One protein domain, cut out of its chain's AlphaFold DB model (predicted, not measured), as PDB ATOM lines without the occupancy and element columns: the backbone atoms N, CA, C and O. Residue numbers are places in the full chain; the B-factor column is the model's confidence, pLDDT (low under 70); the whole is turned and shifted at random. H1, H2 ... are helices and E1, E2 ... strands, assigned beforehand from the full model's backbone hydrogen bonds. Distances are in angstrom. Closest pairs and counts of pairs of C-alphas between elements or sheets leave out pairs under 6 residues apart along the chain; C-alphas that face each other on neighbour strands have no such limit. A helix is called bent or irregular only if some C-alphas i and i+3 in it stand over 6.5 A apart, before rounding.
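Overview. This is residues 27 to 174 of the 174 residues of an uncharacterized protein of Chryseobacterium angstadtii (UniProt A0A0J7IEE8). A twisted sheet of four strands forms the core, with the long helix H2 and the helix H3 packed on one face and H4 crossing the other. H1 and H5 only graze this sheet, and H5 lies out beyond H4. The 148 printed residues hold five named helices and four named strands, in the order E1 E2 H1 E3 H2 E4 H3 H4 H5; the sheet runs E1 E2 E4 E3 and is mixed. The class is mixed, helices and strands, and the whole is compact, with a radius of gyration of the C-alphas of 15.2 A and spans of 46 by 33 by 27 A.

Along the chain. Find C-alpha 29 at (185.968, 253.796, 177.349); there E1 begins, residues 29 to 37, 26.4 A long. E2, residues 40 to 50, runs 31.4 A and bends by 50 degrees at residue 47. Next come H1, residues 51 to 54, and E3, residues 69 to 72. Look for H2 from C-alpha 81 at (162.958, 265.566, 173.701) to residue 106, 35.0 A; it has a kink of 47 degrees near residue 88 and is irregular, with C-alphas 86 and 89 7.3 A apart. E4, residues 112 to 121, spans 24.5 A and bends by 62 degrees at residue 117. H3 holds residues 131 to 142, H4 residues 146 to 159, 19.9 A, and H5 residues 162 to 172, ending at C-alpha 172 (161.254, 267.436, 162.175).

Arrangement. In the sheet, E1 and E2 are an antiparallel hairpin, with N 33 and O 44 2.9 A apart, within hydrogen-bond range. E2 and E4 are antiparallel, with N 45 and O 118 at 2.9 A. E4 and E3 are parallel, with N 71 and O 114 at 3.0 A. E3, H2 and E4 form a strand-helix-strand unit, two parallel neighbour strands with a helix between, and its crossover is left-handed. The helices on both faces make three layers: H2 and H3 on the same face, H4 on the opposite face. H2 touches H3 with residues 87 to 98 alone, Ile 91 and Gly 133 being the closest C-alphas at 4.8 A, at a steep tilt of 41 degrees, the same way. Between E1 and H4 the closest C-alphas are Gln 33 and Gly 152, 4.2 A. H3 and H4 touch only at the corner, Ser 142 to Tyr 149, closest C-alphas at 4.6 A. Every O i to N i+4 pair is within hydrogen-bond range in H3, H4 and H5, and 20 of 22 in H2; H1 is too short for such a pair.

Size, cuts and confidence. The C-alphas of Gly 107 and Lys 174 are the two farthest apart, 50.2 A. The printed part has no cut, and the link from H1 to E3, residues 55 to 68, is long. Confidence is under 70 at residue 39, residues 56 to 68, residues 123 to 127 and residue 174; the mean pLDDT of the printed part is 86.6.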
ATOM      1  N   GLU A  27     188.354 251.135 183.370       93.19
ATOM      2  CA  GLU A  27     188.570 252.547 183.029       93.19
ATOM      3  C   GLU A  27     187.567 253.034 181.981       93.19
ATOM      4  O   GLU A  27     187.073 252.252 181.168       93.19
ATOM      5  N   LYS A  28     187.294 254.341 181.958       96.19
ATOM      6  CA  LYS A  28     186.398 254.953 180.972       96.19
ATOM      7  C   LYS A  28     186.800 254.609 179.537       96.19
ATOM      8  O   LYS A  28     187.917 254.886 179.107       96.19
ATOM      9  N   ARG A  29     185.848 254.056 178.786       97.69
ATOM     10  CA  ARG A  29     185.968 253.796 177.349       97.69
ATOM     11  C   ARG A  29     184.939 254.602 176.582       97.69
ATOM     12  O   ARG A  29     183.833 254.828 177.062       97.69
ATOM     13  N   HIS A  30     185.319 255.015 175.388       98.50
ATOM     14  CA  HIS A  30     184.498 255.836 174.520       98.50
ATOM     15  C   HIS A  30     184.107 255.038 173.279       98.50
ATOM     16  O   HIS A  30     184.954 254.378 172.672       98.50
ATOM     17  N   GLY A  31     182.833 255.097 172.910       98.31
ATOM     18  CA  GLY A  31     182.272 254.344 171.798       98.31
ATOM     19  C   GLY A  31     181.238 255.162 171.046       98.31
ATOM     20  O   GLY A  31     180.533 255.991 171.613       98.31
ATOM     21  N   MET A  32     181.144 254.919 169.746       98.25
ATOM     22  CA  MET A  32     180.078 255.451 168.905       98.25
ATOM     23  C   MET A  32     179.751 254.486 167.781       98.25
ATOM     24  O   MET A  32     180.663 253.915 167.179       98.25
ATOM     25  N   GLN A  33     178.469 254.266 167.508       96.56
ATOM     26  CA  GLN A  33     178.040 253.462 166.370       96.56
ATOM     27  C   GLN A  33     176.553 253.650 166.063       96.56
ATOM     28  O   GLN A  33     175.755 254.068 166.906       96.56
ATOM     29  N   LYS A  34     176.168 253.281 164.838       94.19
ATOM     30  CA  LYS A  34     174.769 253.113 164.451       94.19
ATOM     31  C   LYS A  34     174.319 251.662 164.483       94.19
ATOM     32  O   LYS A  34     175.054 250.752 164.107       94.19
ATOM     33  N   TRP A  35     173.030 251.479 164.708       92.38
ATOM     34  CA  TRP A  35     172.313 250.352 164.132       92.38
ATOM     35  C   TRP A  35     171.542 250.819 162.895       92.38
ATOM     36  O   TRP A  35     170.959 251.900 162.914       92.38
ATOM     37  N   ARG A  36     171.519 250.013 161.820       86.50
ATOM     38  CA  ARG A  36     170.785 250.322 160.580       86.50
ATOM     39  C   ARG A  36     169.953 249.133 160.093       86.50
ATOM     40  O   ARG A  36     170.439 248.002 160.090       86.50
ATOM     41  N   ALA A  37     168.748 249.397 159.589       81.50
ATOM     42  CA  ALA A  37     167.957 248.464 158.784       81.50
ATOM     43  C   ALA A  37     167.245 249.196 157.635       81.50
ATOM     44  O   ALA A  37     166.360 250.009 157.877       81.50
ATOM     45  N   HIS A  38     167.587 248.864 156.384       78.88
ATOM     46  CA  HIS A  38     167.144 249.595 155.183       78.88
ATOM     47  C   HIS A  38     167.506 251.084 155.272       78.88
ATOM     48  O   HIS A  38     168.654 251.413 155.564       78.88
ATOM     49  N   ASP A  39     166.553 251.984 155.063       69.00
ATOM     50  CA  ASP A  39     166.769 253.426 155.193       69.00
ATOM     51  C   ASP A  39     166.811 253.877 156.650       69.00
ATOM     52  O   ASP A  39     167.005 255.057 156.910       69.00
ATOM     53  N   ARG A  40     166.668 252.924 157.591       73.88
ATOM     54  CA  ARG A  40     166.439 253.230 158.991       73.88
ATOM     55  C   ARG A  40     167.679 253.193 159.845       73.88
ATOM     56  O   ARG A  40     168.400 252.201 159.735       73.88
ATOM     57  N   TYR A  41     167.893 254.149 160.745       85.50
ATOM     58  CA  TYR A  41     168.971 254.034 161.731       85.50
ATOM     59  C   TYR A  41     168.710 254.727 163.073       85.50
ATOM     60  O   TYR A  41     167.938 255.674 163.177       85.50
ATOM     61  N   GLY A  42     169.410 254.245 164.099       89.12
ATOM     62  CA  GLY A  42     169.689 254.994 165.324       89.12
ATOM     63  C   GLY A  42     171.196 255.079 165.497       89.12
ATOM     64  O   GLY A  42     171.899 254.121 165.168       89.12
ATOM     65  N   PHE A  43     171.697 256.219 165.960       93.75
ATOM     66  CA  PHE A  43     173.114 256.434 166.238       93.75
ATOM     67  C   PHE A  43     173.283 256.815 167.702       93.75
ATOM     68  O   PHE A  43     172.550 257.672 168.187       93.75
ATOM     69  N   ILE A  44     174.238 256.194 168.388       96.06
ATOM     70  CA  ILE A  44     174.591 256.522 169.768       96.06
ATOM     71  C   ILE A  44     176.102 256.711 169.855       96.06
ATOM     72  O   ILE A  44     176.874 255.926 169.305       96.06
ATOM     73  N   GLU A  45     176.504 257.737 170.590       98.00
ATOM     74  CA  GLU A  45     177.850 257.941 171.107       98.00
ATOM     75  C   GLU A  45     177.782 258.044 172.622       98.00
ATOM     76  O   GLU A  45     176.892 258.702 173.171       98.00
ATOM     77  N   LEU A  46     178.715 257.375 173.289       98.00
ATOM     78  CA  LEU A  46     178.721 257.286 174.733       98.00
ATOM     79  C   LEU A  46     180.120 257.135 175.322       98.00
ATOM     80  O   LEU A  46     181.051 256.648 174.674       98.00
ATOM     81  N   ASN A  47     180.226 257.481 176.600       97.50
ATOM     82  CA  ASN A  47     181.286 257.005 177.476       97.50
ATOM     83  C   ASN A  47     180.726 255.929 178.415       97.50
ATOM     84  O   ASN A  47     179.685 256.118 179.042       97.50
ATOM     85  N   LEU A  48     181.428 254.798 178.498       96.56
ATOM     86  CA  LEU A  48     181.099 253.658 179.346       96.56
ATOM     87  C   LEU A  48     182.152 253.524 180.439       96.56
ATOM     88  O   LEU A  48     183.347 253.407 180.151       96.56
ATOM     89  N   TYR A  49     181.714 253.525 181.691       93.81
ATOM     90  CA  TYR A  49     182.601 253.381 182.839       93.81
ATOM     91  C   TYR A  49     181.871 252.804 184.042       93.81
ATOM     92  O   TYR A  49     180.653 252.922 184.172       93.81
ATOM     93  N   GLU A  50     182.626 252.134 184.903       92.50
ATOM     94  CA  GLU A  50     182.103 251.541 186.130       92.50
ATOM     95  C   GLU A  50     181.802 252.643 187.161       92.50
ATOM     96  O   GLU A  50     182.580 253.578 187.327       92.50
ATOM     97  N   LEU A  51     180.635 252.569 187.799       88.00
ATOM     98  CA  LEU A  51     180.098 253.613 188.670       88.00
ATOM     99  C   LEU A  51     180.998 253.866 189.883       88.00
ATOM    100  O   LEU A  51     181.290 255.022 190.198       88.00
ATOM    101  N   ASP A  52     181.433 252.807 190.568       85.00
ATOM    102  CA  ASP A  52     182.182 252.897 191.821       85.00
ATOM    103  C   ASP A  52     183.521 253.622 191.651       85.00
ATOM    104  O   ASP A  52     183.899 254.411 192.523       85.00
ATOM    105  N   ASN A  53     184.176 253.441 190.505       85.81
ATOM    106  CA  ASN A  53     185.412 254.129 190.137       85.81
ATOM    107  C   ASN A  53     185.252 255.657 190.031       85.81
ATOM    108  O   ASN A  53     186.226 256.381 190.233       85.81
ATOM    109  N   TYR A  54     184.042 256.157 189.751       78.00
ATOM    110  CA  TYR A  54     183.791 257.575 189.461       78.00
ATOM    111  C   TYR A  54     182.795 258.241 190.424       78.00
ATOM    112  O   TYR A  54     182.466 259.412 190.243       78.00
ATOM    113  N   LYS A  55     182.357 257.555 191.495       73.81
ATOM    114  CA  LYS A  55     181.360 258.037 192.482       73.81
ATOM    115  C   LYS A  55     181.567 259.470 192.987       73.81
ATOM    116  O   LYS A  55     180.600 260.126 193.344       73.81
ATOM    117  N   ARG A  56     182.812 259.956 193.058       68.31
ATOM    118  CA  ARG A  56     183.137 261.315 193.537       68.31
ATOM    119  C   ARG A  56     182.905 262.415 192.498       68.31
ATOM    120  O   ARG A  56     182.747 263.567 192.881       68.31
ATOM    121  N   GLU A  57     182.931 262.072 191.215       67.50
ATOM    122  CA  GLU A  57     182.752 263.006 190.092       67.50
ATOM    123  C   GLU A  57     181.277 263.167 189.706       67.50
ATOM    124  O   GLU A  57     180.910 264.062 188.950       67.50
ATOM    125  N   ILE A  58     180.427 262.290 190.231       65.62
ATOM    126  CA  ILE A  58     179.027 262.170 189.866       65.62
ATOM    127  C   ILE A  58     178.181 262.776 190.990       65.62
ATOM    128  O   ILE A  58     178.357 262.444 192.160       65.62
ATOM    129  N   ASN A  59     177.244 263.668 190.652       57.84
ATOM    130  CA  ASN A  59     176.267 264.172 191.623       57.84
ATOM    131  C   ASN A  59     175.406 263.011 192.159       57.84
ATOM    132  O   ASN A  59     175.060 262.111 191.401       57.84
ATOM    133  N   ASN A  60     175.015 263.059 193.441       56.91
ATOM    134  CA  ASN A  60     174.252 262.029 194.185       56.91
ATOM    135  C   ASN A  60     172.853 261.659 193.611       56.91
ATOM    136  O   ASN A  60     172.004 261.138 194.330       56.91
ATOM    137  N   SER A  61     172.564 261.963 192.347       60.00
ATOM    138  CA  SER A  61     171.273 261.786 191.675       60.00
ATOM    139  C   SER A  61     171.085 260.413 191.020       60.00
ATOM    140  O   SER A  61     170.019 260.164 190.460       60.00
ATOM    141  N   PHE A  62     172.083 259.527 191.072       62.69
ATOM    142  CA  PHE A  62     171.987 258.184 190.498       62.69
ATOM    143  C   PHE A  62     171.573 257.166 191.569       62.69
ATOM    144  O   PHE A  62     172.217 257.111 192.622       62.69
ATOM    145  N   PRO A  63     170.503 256.381 191.350       58.59
ATOM    146  CA  PRO A  63     170.090 255.357 192.302       58.59
ATOM    147  C   PRO A  63     171.224 254.341 192.497       58.59
ATOM    148  O   PRO A  63     171.782 253.820 191.534       58.59
ATOM    149  N   SER A  64     171.575 254.072 193.756       55.25
ATOM    150  CA  SER A  64     172.739 253.257 194.134       55.25
ATOM    151  C   SER A  64     172.553 251.750 193.946       55.25
ATOM    152  O   SER A  64     173.496 250.994 194.177       55.25
ATOM    153  N   ASP A  65     171.362 251.306 193.538       51.97
ATOM    154  CA  ASP A  65     170.943 249.922 193.721       51.97
ATOM    155  C   ASP A  65     170.542 249.287 192.374       51.97
ATOM    156  O   ASP A  65     169.511 249.621 191.796       51.97
ATOM    157  N   TYR A  66     171.372 248.348 191.898       51.69
ATOM    158  CA  TYR A  66     171.130 247.334 190.849       51.69
ATOM    159  C   TYR A  66     170.717 247.778 189.430       51.69
ATOM    160  O   TYR A  66     170.521 246.909 188.579       51.69
ATOM    161  N   CYS A  67     170.598 249.074 189.145       58.25
ATOM    162  CA  CYS A  67     170.149 249.575 187.842       58.25
ATOM    163  C   CYS A  67     171.291 250.180 187.016       58.25
ATOM    164  O   CYS A  67     172.215 250.802 187.551       58.25
ATOM    165  N   SER A  68     171.195 250.053 185.691       68.62
ATOM    166  CA  SER A  68     172.038 250.820 184.775       68.62
ATOM    167  C   SER A  68     171.765 252.320 184.907       68.62
ATOM    168  O   SER A  68     170.623 252.765 185.055       68.62
ATOM    169  N   ASN A  69     172.829 253.120 184.848       84.56
ATOM    170  CA  ASN A  69     172.737 254.566 184.988       84.56
ATOM    171  C   ASN A  69     172.905 255.222 183.618       84.56
ATOM    172  O   ASN A  69     174.013 255.312 183.094       84.56
ATOM    173  N   ILE A  70     171.793 255.660 183.027       88.88
ATOM    174  CA  ILE A  70     171.809 256.467 181.803       88.88
ATOM    175  C   ILE A  70     172.024 257.928 182.200       88.88
ATOM    176  O   ILE A  70     171.147 258.531 182.819       88.88
ATOM    177  N   ASP A  71     173.172 258.490 181.831       90.38
ATOM    178  CA  ASP A  71     173.456 259.924 181.945       90.38
ATOM    179  C   ASP A  71     173.288 260.555 180.557       90.38
ATOM    180  O   ASP A  71     174.169 260.461 179.701       90.38
ATOM    181  N   TRP A  72     172.105 261.108 180.287       89.44
ATOM    182  CA  TRP A  72     171.767 261.668 178.979       89.44
ATOM    183  C   TRP A  72     172.211 263.130 178.879       89.44
ATOM    184  O   TRP A  72     171.599 264.014 179.478       89.44
ATOM    185  N   LYS A  73     173.256 263.388 178.084       91.19
ATOM    186  CA  LYS A  73     173.857 264.719 177.875       91.19
ATOM    187  C   LYS A  73     173.636 265.280 176.471       91.19
ATOM    188  O   LYS A  73     174.275 266.260 176.095       91.19
ATOM    189  N   VAL A  74     172.763 264.657 175.681       90.81
ATOM    190  CA  VAL A  74     172.487 265.092 174.307       90.81
ATOM    191  C   VAL A  74     171.651 266.372 174.323       90.81
ATOM    192  O   VAL A  74     170.634 266.439 175.011       90.81
ATOM    193  N   ASP A  75     172.072 267.370 173.545       88.06
ATOM    194  CA  ASP A  75     171.347 268.632 173.364       88.06
ATOM    195  C   ASP A  75     169.993 268.393 172.664       88.06
ATOM    196  O   ASP A  75     169.922 267.682 171.658       88.06
ATOM    197  N   GLU A  76     168.918 269.016 173.158       86.12
ATOM    198  CA  GLU A  76     167.570 268.912 172.572       86.12
ATOM    199  C   GLU A  76     167.487 269.488 171.142       86.12
ATOM    200  O   GLU A  76     166.597 269.138 170.362       86.12
ATOM    201  N   ASN A  77     168.428 270.359 170.764       85.06
ATOM    202  CA  ASN A  77     168.585 270.863 169.399       85.06
ATOM    203  C   ASN A  77     169.291 269.875 168.468       85.06
ATOM    204  O   ASN A  77     169.314 270.111 167.266       85.06
ATOM    205  N   VAL A  78     169.866 268.799 169.002       86.38
ATOM    206  CA  VAL A  78     170.456 267.697 168.232       86.38
ATOM    207  C   VAL A  78     169.501 266.510 168.197       86.38
ATOM    208  O   VAL A  78     169.335 265.876 167.158       86.38
ATOM    209  N   PHE A  79     168.860 266.217 169.328       87.75
ATOM    210  CA  PHE A  79     167.934 265.106 169.473       87.75
ATOM    211  C   PHE A  79     166.666 265.562 170.209       87.75
ATOM    212  O   PHE A  79     166.743 265.867 171.399       87.75
ATOM    213  N   PRO A  80     165.497 265.602 169.544       85.50
ATOM    214  CA  PRO A  80     164.270 266.106 170.146       85.50
ATOM    215  C   PRO A  80     163.871 265.356 171.420       85.50
ATOM    216  O   PRO A  80     163.937 264.124 171.491       85.50
ATOM    217  N   LYS A  81     163.374 266.105 172.405       84.12
ATOM    218  CA  LYS A  81     162.958 265.566 173.701       84.12
ATOM    219  C   LYS A  81     161.858 264.509 173.588       84.12
ATOM    220  O   LYS A  81     161.885 263.520 174.314       84.12
ATOM    221  N   GLU A  82     160.927 264.662 172.649       83.50
ATOM    222  CA  GLU A  82     159.836 263.697 172.469       83.50
ATOM    223  C   GLU A  82     160.360 262.329 172.021       83.50
ATOM    224  O   GLU A  82     159.821 261.290 172.406       83.50
ATOM    225  N   LEU A  83     161.438 262.315 171.230       82.75
ATOM    226  CA  LEU A  83     162.105 261.076 170.840       82.75
ATOM    227  C   LEU A  83     162.855 260.470 172.018       82.75
ATOM    228  O   LEU A  83     162.860 259.251 172.175       82.75
ATOM    229  N   TYR A  84     163.466 261.303 172.859       82.88
ATOM    230  CA  TYR A  84     164.129 260.826 174.066       82.88
ATOM    231  C   TYR A  84     163.134 260.107 174.981       82.88
ATOM    232  O   TYR A  84     163.352 258.943 175.314       82.88
ATOM    233  N   ASP A  85     162.007 260.745 175.300       83.06
ATOM    234  CA  ASP A  85     160.985 260.167 176.178       83.06
ATOM    235  C   ASP A  85     160.412 258.857 175.608       83.06
ATOM    236  O   ASP A  85     160.154 257.910 176.354       83.06
ATOM    237  N   LEU A  86     160.276 258.765 174.280       82.62
ATOM    238  CA  LEU A  86     159.797 257.562 173.597       82.62
ATOM    239  C   LEU A  86     160.770 256.377 173.704       82.62
ATOM    240  O   LEU A  86     160.329 255.229 173.809       82.62
ATOM    241  N   HIS A  87     162.077 256.637 173.643       84.38
ATOM    242  CA  HIS A  87     163.106 255.592 173.558       84.38
ATOM    243  C   HIS A  87     163.842 255.341 174.875       84.38
ATOM    244  O   HIS A  87     164.567 254.353 174.984       84.38
ATOM    245  N   LEU A  88     163.649 256.175 175.898       85.44
ATOM    246  CA  LEU A  88     164.360 256.061 177.171       85.44
ATOM    247  C   LEU A  88     164.142 254.707 177.855       85.44
ATOM    248  O   LEU A  88     165.097 254.100 178.337       85.44
ATOM    249  N   GLU A  89     162.900 254.218 177.904       84.94
ATOM    250  CA  GLU A  89     162.594 252.920 178.521       84.94
ATOM    251  C   GLU A  89     163.287 251.770 177.776       84.94
ATOM    252  O   GLU A  89     163.829 250.845 178.382       84.94
ATOM    253  N   GLU A  90     163.329 251.842 176.447       88.06
ATOM    254  CA  GLU A  90     164.058 250.884 175.623       88.06
ATOM    255  C   GLU A  90     165.562 250.930 175.908       88.06
ATOM    256  O   GLU A  90     166.167 249.888 176.155       88.06
ATOM    257  N   ILE A  91     166.164 252.119 175.911       90.50
ATOM    258  CA  ILE A  91     167.595 252.306 176.176       90.50
ATOM    259  C   ILE A  91     167.958 251.748 177.557       90.50
ATOM    260  O   ILE A  91     168.934 251.006 177.667       90.50
ATOM    261  N   LYS A  92     167.140 252.016 178.584       90.19
ATOM    262  CA  LYS A  92     167.315 251.465 179.939       90.19
ATOM    263  C   LYS A  92     167.295 249.938 179.951       90.19
ATOM    264  O   LYS A  92     168.221 249.327 180.470       90.19
ATOM    265  N   ASN A  93     166.314 249.313 179.297       90.38
ATOM    266  CA  ASN A  93     166.236 247.850 179.214       90.38
ATOM    267  C   ASN A  93     167.495 247.226 178.578       90.38
ATOM    268  O   ASN A  93     167.963 246.172 179.011       90.38
ATOM    269  N   TYR A  94     168.052 247.868 177.547       93.69
ATOM    270  CA  TYR A  94     169.285 247.405 176.908       93.69
ATOM    271  C   TYR A  94     170.515 247.660 177.784       93.69
ATOM    272  O   TYR A  94     171.377 246.788 177.872       93.69
ATOM    273  N   ALA A  95     170.591 248.802 178.463       94.06
ATOM    274  CA  ALA A  95     171.680 249.118 179.380       94.06
ATOM    275  C   ALA A  95     171.709 248.188 180.605       94.06
ATOM    276  O   ALA A  95     172.787 247.727 180.992       94.06
ATOM    277  N   ASP A  96     170.548 247.825 181.156       92.00
ATOM    278  CA  ASP A  96     170.429 246.830 182.229       92.00
ATOM    279  C   ASP A  96     170.930 245.463 181.755       92.00
ATOM    280  O   ASP A  96     171.745 244.819 182.420       92.00
ATOM    281  N   PHE A  97     170.516 245.040 180.556       93.56
ATOM    282  CA  PHE A  97     171.009 243.802 179.959       93.56
ATOM    283  C   PHE A  97     172.533 243.814 179.778       93.56
ATOM    284  O   PHE A  97     173.200 242.852 180.158       93.56
ATOM    285  N   ILE A  98     173.094 244.892 179.226       95.62
ATOM    286  CA  ILE A  98     174.542 245.032 179.011       95.62
ATOM    287  C   ILE A  98     175.288 245.006 180.350       95.62
ATOM    288  O   ILE A  98     176.317 244.342 180.468       95.62
ATOM    289  N   THR A  99     174.750 245.663 181.378       94.88
ATOM    290  CA  THR A  99     175.317 245.672 182.736       94.88
ATOM    291  C   THR A  99     175.377 244.265 183.325       94.88
ATOM    292  O   THR A  99     176.427 243.845 183.822       94.88
ATOM    293  N   ILE A 100     174.283 243.502 183.219       93.56
ATOM    294  CA  ILE A 100     174.221 242.103 183.663       93.56
ATOM    295  C   ILE A 100     175.210 241.246 182.867       93.56
ATOM    296  O   ILE A 100     175.938 240.443 183.452       93.56
ATOM    297  N   TYR A 101     175.265 241.435 181.549       95.38
ATOM    298  CA  TYR A 101     176.158 240.697 180.660       95.38
ATOM    299  C   TYR A 101     177.630 240.896 181.032       95.38
ATOM    300  O   TYR A 101     178.353 239.923 181.257       95.38
ATOM    301  N   ILE A 102     178.064 242.152 181.160       96.00
ATOM    302  CA  ILE A 102     179.439 242.485 181.539       96.00
ATOM    303  C   ILE A 102     179.731 241.984 182.959       96.00
ATOM    304  O   ILE A 102     180.763 241.354 183.172       96.00
ATOM    305  N   SER A 103     178.821 242.184 183.917       95.06
ATOM    306  CA  SER A 103     178.983 241.680 185.291       95.06
ATOM    307  C   SER A 103     179.210 240.166 185.330       95.06
ATOM    308  O   SER A 103     180.109 239.683 186.023       95.06
ATOM    309  N   ALA A 104     178.441 239.409 184.540       95.94
ATOM    310  CA  ALA A 104     178.591 237.962 184.428       95.94
ATOM    311  C   ALA A 104     179.958 237.569 183.848       95.94
ATOM    312  O   ALA A 104     180.620 236.694 184.404       95.94
ATOM    313  N   LEU A 105     180.423 238.248 182.790       97.00
ATOM    314  CA  LEU A 105     181.756 238.017 182.218       97.00
ATOM    315  C   LEU A 105     182.890 238.357 183.193       97.00
ATOM    316  O   LEU A 105     183.900 237.659 183.228       97.00
ATOM    317  N   LYS A 106     182.728 239.407 184.006       95.19
ATOM    318  CA  LYS A 106     183.712 239.812 185.023       95.19
ATOM    319  C   LYS A 106     183.657 238.962 186.296       95.19
ATOM    320  O   LYS A 106     184.540 239.107 187.139       95.19
ATOM    321  N   GLY A 107     182.632 238.123 186.467       95.12
ATOM    322  CA  GLY A 107     182.438 237.300 187.664       95.12
ATOM    323  C   GLY A 107     182.118 238.095 188.935       95.12
ATOM    324  O   GLY A 107     182.305 237.583 190.038       95.12
ATOM    325  N   LYS A 108     181.663 239.348 188.809       92.50
ATOM    326  CA  LYS A 108     181.279 240.209 189.938       92.50
ATOM    327  C   LYS A 108     180.163 241.166 189.539       92.50
ATOM    328  O   LYS A 108     180.061 241.549 188.379       92.50
ATOM    329  N   HIS A 109     179.346 241.565 190.509       91.00
ATOM    330  CA  HIS A 109     178.336 242.594 190.288       91.00
ATOM    331  C   HIS A 109     179.013 243.949 190.057       91.00
ATOM    332  O   HIS A 109     179.855 244.360 190.856       91.00
ATOM    333  N   LEU A 110     178.662 244.606 188.953       90.88
ATOM    334  CA  LEU A 110     179.147 245.927 188.575       90.88
ATOM    335  C   LEU A 110     177.966 246.794 188.170       90.88
ATOM    336  O   LEU A 110     177.011 246.303 187.570       90.88
ATOM    337  N   ASN A 111     178.076 248.086 188.453       90.25
ATOM    338  CA  ASN A 111     177.154 249.091 187.948       90.25
ATOM    339  C   ASN A 111     177.916 249.976 186.972       90.25
ATOM    340  O   ASN A 111     179.071 250.320 187.210       90.25
ATOM    341  N   PHE A 112     177.280 250.338 185.866       92.12
ATOM    342  CA  PHE A 112     177.903 251.163 184.840       92.12
ATOM    343  C   PHE A 112     177.119 252.444 184.624       92.12
ATOM    344  O   PHE A 112     175.891 252.476 184.765       92.12
ATOM    345  N   ILE A 113     177.852 253.482 184.240       92.38
ATOM    346  CA  ILE A 113     177.289 254.682 183.645       92.38
ATOM    347  C   ILE A 113     177.435 254.592 182.136       92.38
ATOM    348  O   ILE A 113     178.524 254.355 181.609       92.38
ATOM    349  N   PHE A 114     176.308 254.807 181.471       95.19
ATOM    350  CA  PHE A 114     176.192 255.014 180.042       95.19
ATOM    351  C   PHE A 114     175.966 256.510 179.839       95.19
ATOM    352  O   PHE A 114     174.831 256.989 179.825       95.19
ATOM    353  N   GLU A 115     177.063 257.257 179.755       94.75
ATOM    354  CA  GLU A 115     177.031 258.696 179.505       94.75
ATOM    355  C   GLU A 115     176.820 258.918 178.011       94.75
ATOM    356  O   GLU A 115     177.771 258.840 177.235       94.75
ATOM    357  N   ILE A 116     175.573 259.143 177.599       95.06
ATOM    358  CA  ILE A 116     175.206 259.341 176.197       95.06
ATOM    359  C   ILE A 116     175.466 260.801 175.830       95.06
ATOM    360  O   ILE A 116     174.743 261.699 176.267       95.06
ATOM    361  N   THR A 117     176.502 261.041 175.030       95.44
ATOM    362  CA  THR A 117     176.955 262.393 174.659       95.44
ATOM    363  C   THR A 117     176.428 262.844 173.304       95.44
ATOM    364  O   THR A 117     176.390 264.041 173.027       95.44
ATOM    365  N   PHE A 118     176.003 261.909 172.455       95.06
ATOM    366  CA  PHE A 118     175.339 262.223 171.198       95.06
ATOM    367  C   PHE A 118     174.371 261.104 170.802       95.06
ATOM    368  O   PHE A 118     174.673 259.918 170.936       95.06
ATOM    369  N   ALA A 119     173.217 261.495 170.267       92.31
ATOM    370  CA  ALA A 119     172.262 260.595 169.646       92.31
ATOM    371  C   ALA A 119     171.843 261.171 168.293       92.31
ATOM    372  O   ALA A 119     171.560 262.361 168.181       92.31
ATOM    373  N   GLY A 120     171.824 260.322 167.271       88.94
ATOM    374  CA  GLY A 120     171.431 260.693 165.916       88.94
ATOM    375  C   GLY A 120     170.215 259.901 165.463       88.94
ATOM    376  O   GLY A 120     170.070 258.720 165.801       88.94
ATOM    377  N   PHE A 121     169.364 260.549 164.677       80.75
ATOM    378  CA  PHE A 121     168.139 259.980 164.136       80.75
ATOM    379  C   PHE A 121     167.995 260.355 162.666       80.75
ATOM    380  O   PHE A 121     168.515 261.370 162.218       80.75
ATOM    381  N   HIS A 122     167.247 259.556 161.919       73.25
ATOM    382  CA  HIS A 122     166.722 259.989 160.632       73.25
ATOM    383  C   HIS A 122     165.269 260.441 160.810       73.25
ATOM    384  O   HIS A 122     164.511 259.803 161.543       73.25
ATOM    385  N   ILE A 123     164.840 261.465 160.070       67.44
ATOM    386  CA  ILE A 123     163.478 262.035 160.136       67.44
ATOM    387  C   ILE A 123     162.367 260.979 159.960       67.44
ATOM    388  O   ILE A 123     161.296 261.098 160.547       67.44
ATOM    389  N   ILE A 124     162.612 259.934 159.161       64.56
ATOM    390  CA  ILE A 124     161.621 258.882 158.855       64.56
ATOM    391  C   ILE A 124     161.556 257.802 159.963       64.56
ATOM    392  O   ILE A 124     160.610 257.014 160.021       64.56
ATOM    393  N   ASP A 125     162.531 257.763 160.876       58.53
ATOM    394  CA  ASP A 125     162.803 256.599 161.735       58.53
ATOM    395  C   ASP A 125     162.468 256.776 163.205       58.53
ATOM    396  O   ASP A 125     162.581 255.830 163.991       58.53
ATOM    397  N   SER A 126     162.032 257.971 163.576       59.41
ATOM    398  CA  SER A 126     161.996 258.454 164.951       59.41
ATOM    399  C   SER A 126     161.102 257.639 165.893       59.41
ATOM    400  O   SER A 126     161.195 257.794 167.103       59.41
ATOM    401  N   PHE A 127     160.266 256.731 165.382       63.62
ATOM    402  CA  PHE A 127     159.177 256.112 166.149       63.62
ATOM    403  C   PHE A 127     159.256 254.585 166.292       63.62
ATOM    404  O   PHE A 127     158.340 253.970 166.845       63.62
ATOM    405  N   ARG A 128     160.311 253.921 165.794       73.25
ATOM    406  CA  ARG A 128     160.370 252.448 165.830       73.25
ATOM    407  C   ARG A 128     161.084 251.914 167.071       73.25
ATOM    408  O   ARG A 128     162.266 252.178 167.269       73.25
ATOM    409  N   LYS A 129     160.388 251.035 167.800       79.44
ATOM    410  CA  LYS A 129     160.941 250.236 168.905       79.44
ATOM    411  C   LYS A 129     162.179 249.428 168.488       79.44
ATOM    412  O   LYS A 129     162.223 248.863 167.392       79.44
ATOM    413  N   ASN A 130     163.090 249.250 169.432       85.69
ATOM    414  CA  ASN A 130     164.380 248.554 169.383       85.69
ATOM    415  C   ASN A 130     165.477 249.236 168.553       85.69
ATOM    416  O   ASN A 130     166.525 248.630 168.339       85.69
ATOM    417  N   THR A 131     165.262 250.450 168.052       88.31
ATOM    418  CA  THR A 131     166.253 251.137 167.210       88.31
ATOM    419  C   THR A 131     167.439 251.627 168.040       88.31
ATOM    420  O   THR A 131     168.589 251.333 167.701       88.31
ATOM    421  N   TYR A 132     167.174 252.322 169.147       90.62
ATOM    422  CA  TYR A 132     168.217 252.932 169.974       90.62
ATOM    423  C   TYR A 132     168.838 251.948 170.953       90.62
ATOM    424  O   TYR A 132     170.036 252.030 171.201       90.62
ATOM    425  N   GLY A 133     168.088 250.953 171.425       92.25
ATOM    426  CA  GLY A 133     168.646 249.837 172.182       92.25
ATOM    427  C   GLY A 133     169.663 249.048 171.353       92.25
ATOM    428  O   GLY A 133     170.763 248.744 171.814       92.25
ATOM    429  N   ARG A 134     169.358 248.776 170.077       93.38
ATOM    430  CA  ARG A 134     170.333 248.138 169.177       93.38
ATOM    431  C   ARG A 134     171.525 249.046 168.905       93.38
ATOM    432  O   ARG A 134     172.646 248.556 168.932       93.38
ATOM    433  N   ALA A 135     171.305 250.342 168.672       94.88
ATOM    434  CA  ALA A 135     172.401 251.297 168.505       94.88
ATOM    435  C   ALA A 135     173.297 251.363 169.755       94.88
ATOM    436  O   ALA A 135     174.514 251.429 169.618       94.88
ATOM    437  N   LEU A 136     172.715 251.246 170.954       96.38
ATOM    438  CA  LEU A 136     173.451 251.172 172.212       96.38
ATOM    439  C   LEU A 136     174.365 249.941 172.271       96.38
ATOM    440  O   LEU A 136     175.527 250.079 172.636       96.38
ATOM    441  N   ILE A 137     173.888 248.755 171.869       97.12
ATOM    442  CA  ILE A 137     174.745 247.555 171.783       97.12
ATOM    443  C   ILE A 137     175.918 247.791 170.833       97.12
ATOM    444  O   ILE A 137     177.056 247.483 171.177       97.12
ATOM    445  N   GLU A 138     175.658 248.344 169.649       97.75
ATOM    446  CA  GLU A 138     176.711 248.599 168.661       97.75
ATOM    447  C   GLU A 138     177.733 249.628 169.180       97.75
ATOM    448  O   GLU A 138     178.935 249.467 168.962       97.75
ATOM    449  N   ALA A 139     177.275 250.657 169.902       98.19
ATOM    450  CA  ALA A 139     178.138 251.660 170.521       98.19
ATOM    451  C   ALA A 139     178.971 251.072 171.673       98.19
ATOM    452  O   ALA A 139     180.146 251.395 171.814       98.19
ATOM    453  N   VAL A 140     178.411 250.146 172.458       98.31
ATOM    454  CA  VAL A 140     179.175 249.414 173.479       98.31
ATOM    455  C   VAL A 140     180.221 248.510 172.839       98.31
ATOM    456  O   VAL A 140     181.354 248.488 173.302       98.31
ATOM    457  N   ILE A 141     179.896 247.808 171.751       98.44
ATOM    458  CA  ILE A 141     180.886 247.019 171.000       98.44
ATOM    459  C   ILE A 141     182.027 247.920 170.521       98.44
ATOM    460  O   ILE A 141     183.194 247.537 170.625       98.44
ATOM    461  N   SER A 142     181.726 249.127 170.038       98.56
ATOM    462  CA  SER A 142     182.768 250.045 169.577       98.56
ATOM    463  C   SER A 142     183.640 250.630 170.693       98.56
ATOM    464  O   SER A 142     184.767 251.014 170.401       98.56
ATOM    465  N   CYS A 143     183.227 250.581 171.968       98.50
ATOM    466  CA  CYS A 143     184.132 250.844 173.101       98.50
ATOM    467  C   CYS A 143     185.302 249.842 173.184       98.50
ATOM    468  O   CYS A 143     186.337 250.131 173.792       98.50
ATOM    469  N   PHE A 144     185.140 248.641 172.625       98.25
ATOM    470  CA  PHE A 144     186.127 247.558 172.696       98.25
ATOM    471  C   PHE A 144     186.733 247.205 171.337       98.25
ATOM    472  O   PHE A 144     187.787 246.582 171.288       98.25
ATOM    473  N   ASN A 145     186.115 247.637 170.237       98.00
ATOM    474  CA  ASN A 145     186.541 247.308 168.886       98.00
ATOM    475  C   ASN A 145     186.865 248.573 168.072       98.00
ATOM    476  O   ASN A 145     185.971 249.332 167.691       98.00
ATOM    477  N   GLN A 146     188.151 248.763 167.755       97.44
ATOM    478  CA  GLN A 146     188.647 249.959 167.061       97.44
ATOM    479  C   GLN A 146     188.111 250.103 165.629       97.44
ATOM    480  O   GLN A 146     187.885 251.220 165.166       97.44
ATOM    481  N   GLU A 147     187.902 248.997 164.912       97.75
ATOM    482  CA  GLU A 147     187.338 249.028 163.557       97.75
ATOM    483  C   GLU A 147     185.895 249.546 163.589       97.75
ATOM    484  O   GLU A 147     185.545 250.465 162.845       97.75
ATOM    485  N   SER A 148     185.087 249.026 164.517       97.62
ATOM    486  CA  SER A 148     183.728 249.504 164.762       97.62
ATOM    487  C   SER A 148     183.731 250.975 165.180       97.62
ATOM    488  O   SER A 148     182.969 251.764 164.622       97.62
ATOM    489  N   TYR A 149     184.630 251.384 166.082       98.25
ATOM    490  CA  TYR A 149     184.773 252.789 166.477       98.25
ATOM    491  C   TYR A 149     185.035 253.702 165.276       98.25
ATOM    492  O   TYR A 149     184.324 254.688 165.067       98.25
ATOM    493  N   ASN A 150     186.014 253.348 164.441       98.25
ATOM    494  CA  ASN A 150     186.371 254.131 163.261       98.25
ATOM    495  C   ASN A 150     185.205 254.217 162.266       98.25
ATOM    496  O   ASN A 150     184.932 255.291 161.732       98.25
ATOM    497  N   ALA A 151     184.472 253.119 162.060       97.06
ATOM    498  CA  ALA A 151     183.289 253.110 161.204       97.06
ATOM    499  C   ALA A 151     182.170 254.022 161.740       97.06
ATOM    500  O   ALA A 151     181.532 254.739 160.963       97.06
ATOM    501  N   GLY A 152     181.948 254.026 163.059       96.88
ATOM    502  CA  GLY A 152     180.997 254.923 163.717       96.88
ATOM    503  C   GLY A 152     181.400 256.390 163.569       96.88
ATOM    504  O   GLY A 152     180.576 257.216 163.168       96.88
ATOM    505  N   LYS A 153     182.683 256.697 163.786       97.00
ATOM    506  CA  LYS A 153     183.250 258.040 163.615       97.00
ATOM    507  C   LYS A 153     183.066 258.569 162.196       97.00
ATOM    508  O   LYS A 153     182.471 259.629 162.018       97.00
ATOM    509  N   SER A 154     183.476 257.804 161.184       96.06
ATOM    510  CA  SER A 154     183.294 258.197 159.780       96.06
ATOM    511  C   SER A 154     181.819 258.370 159.406       96.06
ATOM    512  O   SER A 154     181.482 259.211 158.574       96.06
ATOM    513  N   TYR A 155     180.915 257.593 160.012       93.25
ATOM    514  CA  TYR A 155     179.482 257.787 159.801       93.25
ATOM    515  C   TYR A 155     178.976 259.091 160.421       93.25
ATOM    516  O   TYR A 155     178.217 259.808 159.770       93.25
ATOM    517  N   LYS A 156     179.393 259.413 161.651       93.31
ATOM    518  CA  LYS A 156     179.037 260.675 162.310       93.31
ATOM    519  C   LYS A 156     179.499 261.874 161.488       93.31
ATOM    520  O   LYS A 156     178.687 262.738 161.183       93.31
ATOM    521  N   GLU A 157     180.756 261.872 161.054       92.81
ATOM    522  CA  GLU A 157     181.334 262.942 160.229       92.81
ATOM    523  C   GLU A 157     180.560 263.156 158.920       92.81
ATOM    524  O   GLU A 157     180.414 264.285 158.466       92.81
ATOM    525  N   LYS A 158     180.036 262.078 158.324       90.00
ATOM    526  CA  LYS A 158     179.334 262.140 157.039       90.00
ATOM    527  C   LYS A 158     177.852 262.516 157.139       90.00
ATOM    528  O   LYS A 158     177.341 263.129 156.211       90.00
ATOM    529  N   TYR A 159     177.154 262.081 158.186       87.62
ATOM    530  CA  TYR A 159     175.682 262.151 158.261       87.62
ATOM    531  C   TYR A 159     175.150 262.948 159.455       87.62
ATOM    532  O   TYR A 159     173.941 263.091 159.607       87.62
ATOM    533  N   HIS A 160     176.042 263.434 160.314       88.50
ATOM    534  CA  HIS A 160     175.710 264.223 161.495       88.50
ATOM    535  C   HIS A 160     176.685 265.398 161.650       88.50
ATOM    536  O   HIS A 160     177.146 265.695 162.756       88.50
ATOM    537  N   SER A 161     177.035 266.049 160.534       88.50
ATOM    538  CA  SER A 161     177.668 267.367 160.597       88.50
ATOM    539  C   SER A 161     176.674 268.390 161.174       88.50
ATOM    540  O   SER A 161     175.464 268.139 161.154       88.50
ATOM    541  N   PRO A 162     177.139 269.540 161.691       87.69
ATOM    542  CA  PRO A 162     176.249 270.587 162.191       87.69
ATOM    543  C   PRO A 162     175.165 270.999 161.183       87.69
ATOM    544  O   PRO A 162     174.007 271.149 161.561       87.69
ATOM    545  N   GLU A 163     175.519 271.101 159.900       86.88
ATOM    546  CA  GLU A 163     174.601 271.462 158.815       86.88
ATOM    547  C   GLU A 163     173.543 270.377 158.573       86.88
ATOM    548  O   GLU A 163     172.367 270.685 158.381       86.88
ATOM    549  N   GLU A 164     173.937 269.099 158.619       86.94
ATOM    550  CA  GLU A 164     173.006 267.971 158.486       86.94
ATOM    551  C   GLU A 164     172.052 267.881 159.682       86.94
ATOM    552  O   GLU A 164     170.859 267.635 159.500       86.94
ATOM    553  N   ILE A 165     172.539 268.132 160.902       87.19
ATOM    554  CA  ILE A 165     171.696 268.181 162.108       87.19
ATOM    555  C   ILE A 165     170.689 269.331 161.999       87.19
ATOM    556  O   ILE A 165     169.495 269.128 162.228       87.19
ATOM    557  N   GLU A 166     171.135 270.527 161.607       87.00
ATOM    558  CA  GLU A 166     170.249 271.679 161.410       87.00
ATOM    559  C   GLU A 166     169.180 271.381 160.347       87.00
ATOM    560  O   GLU A 166     167.983 271.612 160.568       87.00
ATOM    561  N   TYR A 167     169.588 270.785 159.222       86.50
ATOM    562  CA  TYR A 167     168.672 270.334 158.181       86.50
ATOM    563  C   TYR A 167     167.643 269.343 158.738       86.50
ATOM    564  O   TYR A 167     166.439 269.558 158.560       86.50
ATOM    565  N   GLN A 168     168.080 268.311 159.465       83.88
ATOM    566  CA  GLN A 168     167.201 267.290 160.041       83.88
ATOM    567  C   GLN A 168     166.164 267.893 160.994       83.88
ATOM    568  O   GLN A 168     164.959 267.639 160.874       83.88
ATOM    569  N   MET A 169     166.613 268.762 161.894       85.12
ATOM    570  CA  MET A 169     165.767 269.399 162.901       85.12
ATOM    571  C   MET A 169     164.768 270.386 162.295       85.12
ATOM    572  O   MET A 169     163.628 270.471 162.757       85.12
ATOM    573  N   SER A 170     165.147 271.092 161.224       85.38
ATOM    574  CA  SER A 170     164.238 272.001 160.508       85.38
ATOM    575  C   SER A 170     163.073 271.280 159.817       85.38
ATOM    576  O   SER A 170     162.022 271.885 159.605       85.38
ATOM    577  N   HIS A 171     163.246 270.002 159.472       82.31
ATOM    578  CA  HIS A 171     162.203 269.171 158.868       82.31
ATOM    579  C   HIS A 171     161.394 268.406 159.916       82.31
ATOM    580  O   HIS A 171     160.210 268.194 159.697       82.31
ATOM    581  N   TYR A 172     161.991 268.037 161.055       79.25
ATOM    582  CA  TYR A 172     161.254 267.436 162.175       79.25
ATOM    583  C   TYR A 172     160.235 268.405 162.800       79.25
ATOM    584  O   TYR A 172     159.159 267.987 163.210       79.25
ATOM    585  N   ARG A 173     160.562 269.704 162.873       72.25
ATOM    586  CA  ARG A 173     159.705 270.739 163.487       72.25
ATOM    587  C   ARG A 173     158.551 271.236 162.590       72.25
ATOM    588  O   ARG A 173     157.812 272.114 163.031       72.25
ATOM    589  N   LYS A 174     158.429 270.752 161.348       63.50
ATOM    590  CA  LYS A 174     157.381 271.142 160.383       63.50
ATOM    591  C   LYS A 174     156.253 270.122 160.354       63.50
ATOM    592  O   LYS A 174     155.094 270.576 160.257       63.50
TER     593      LYS A 174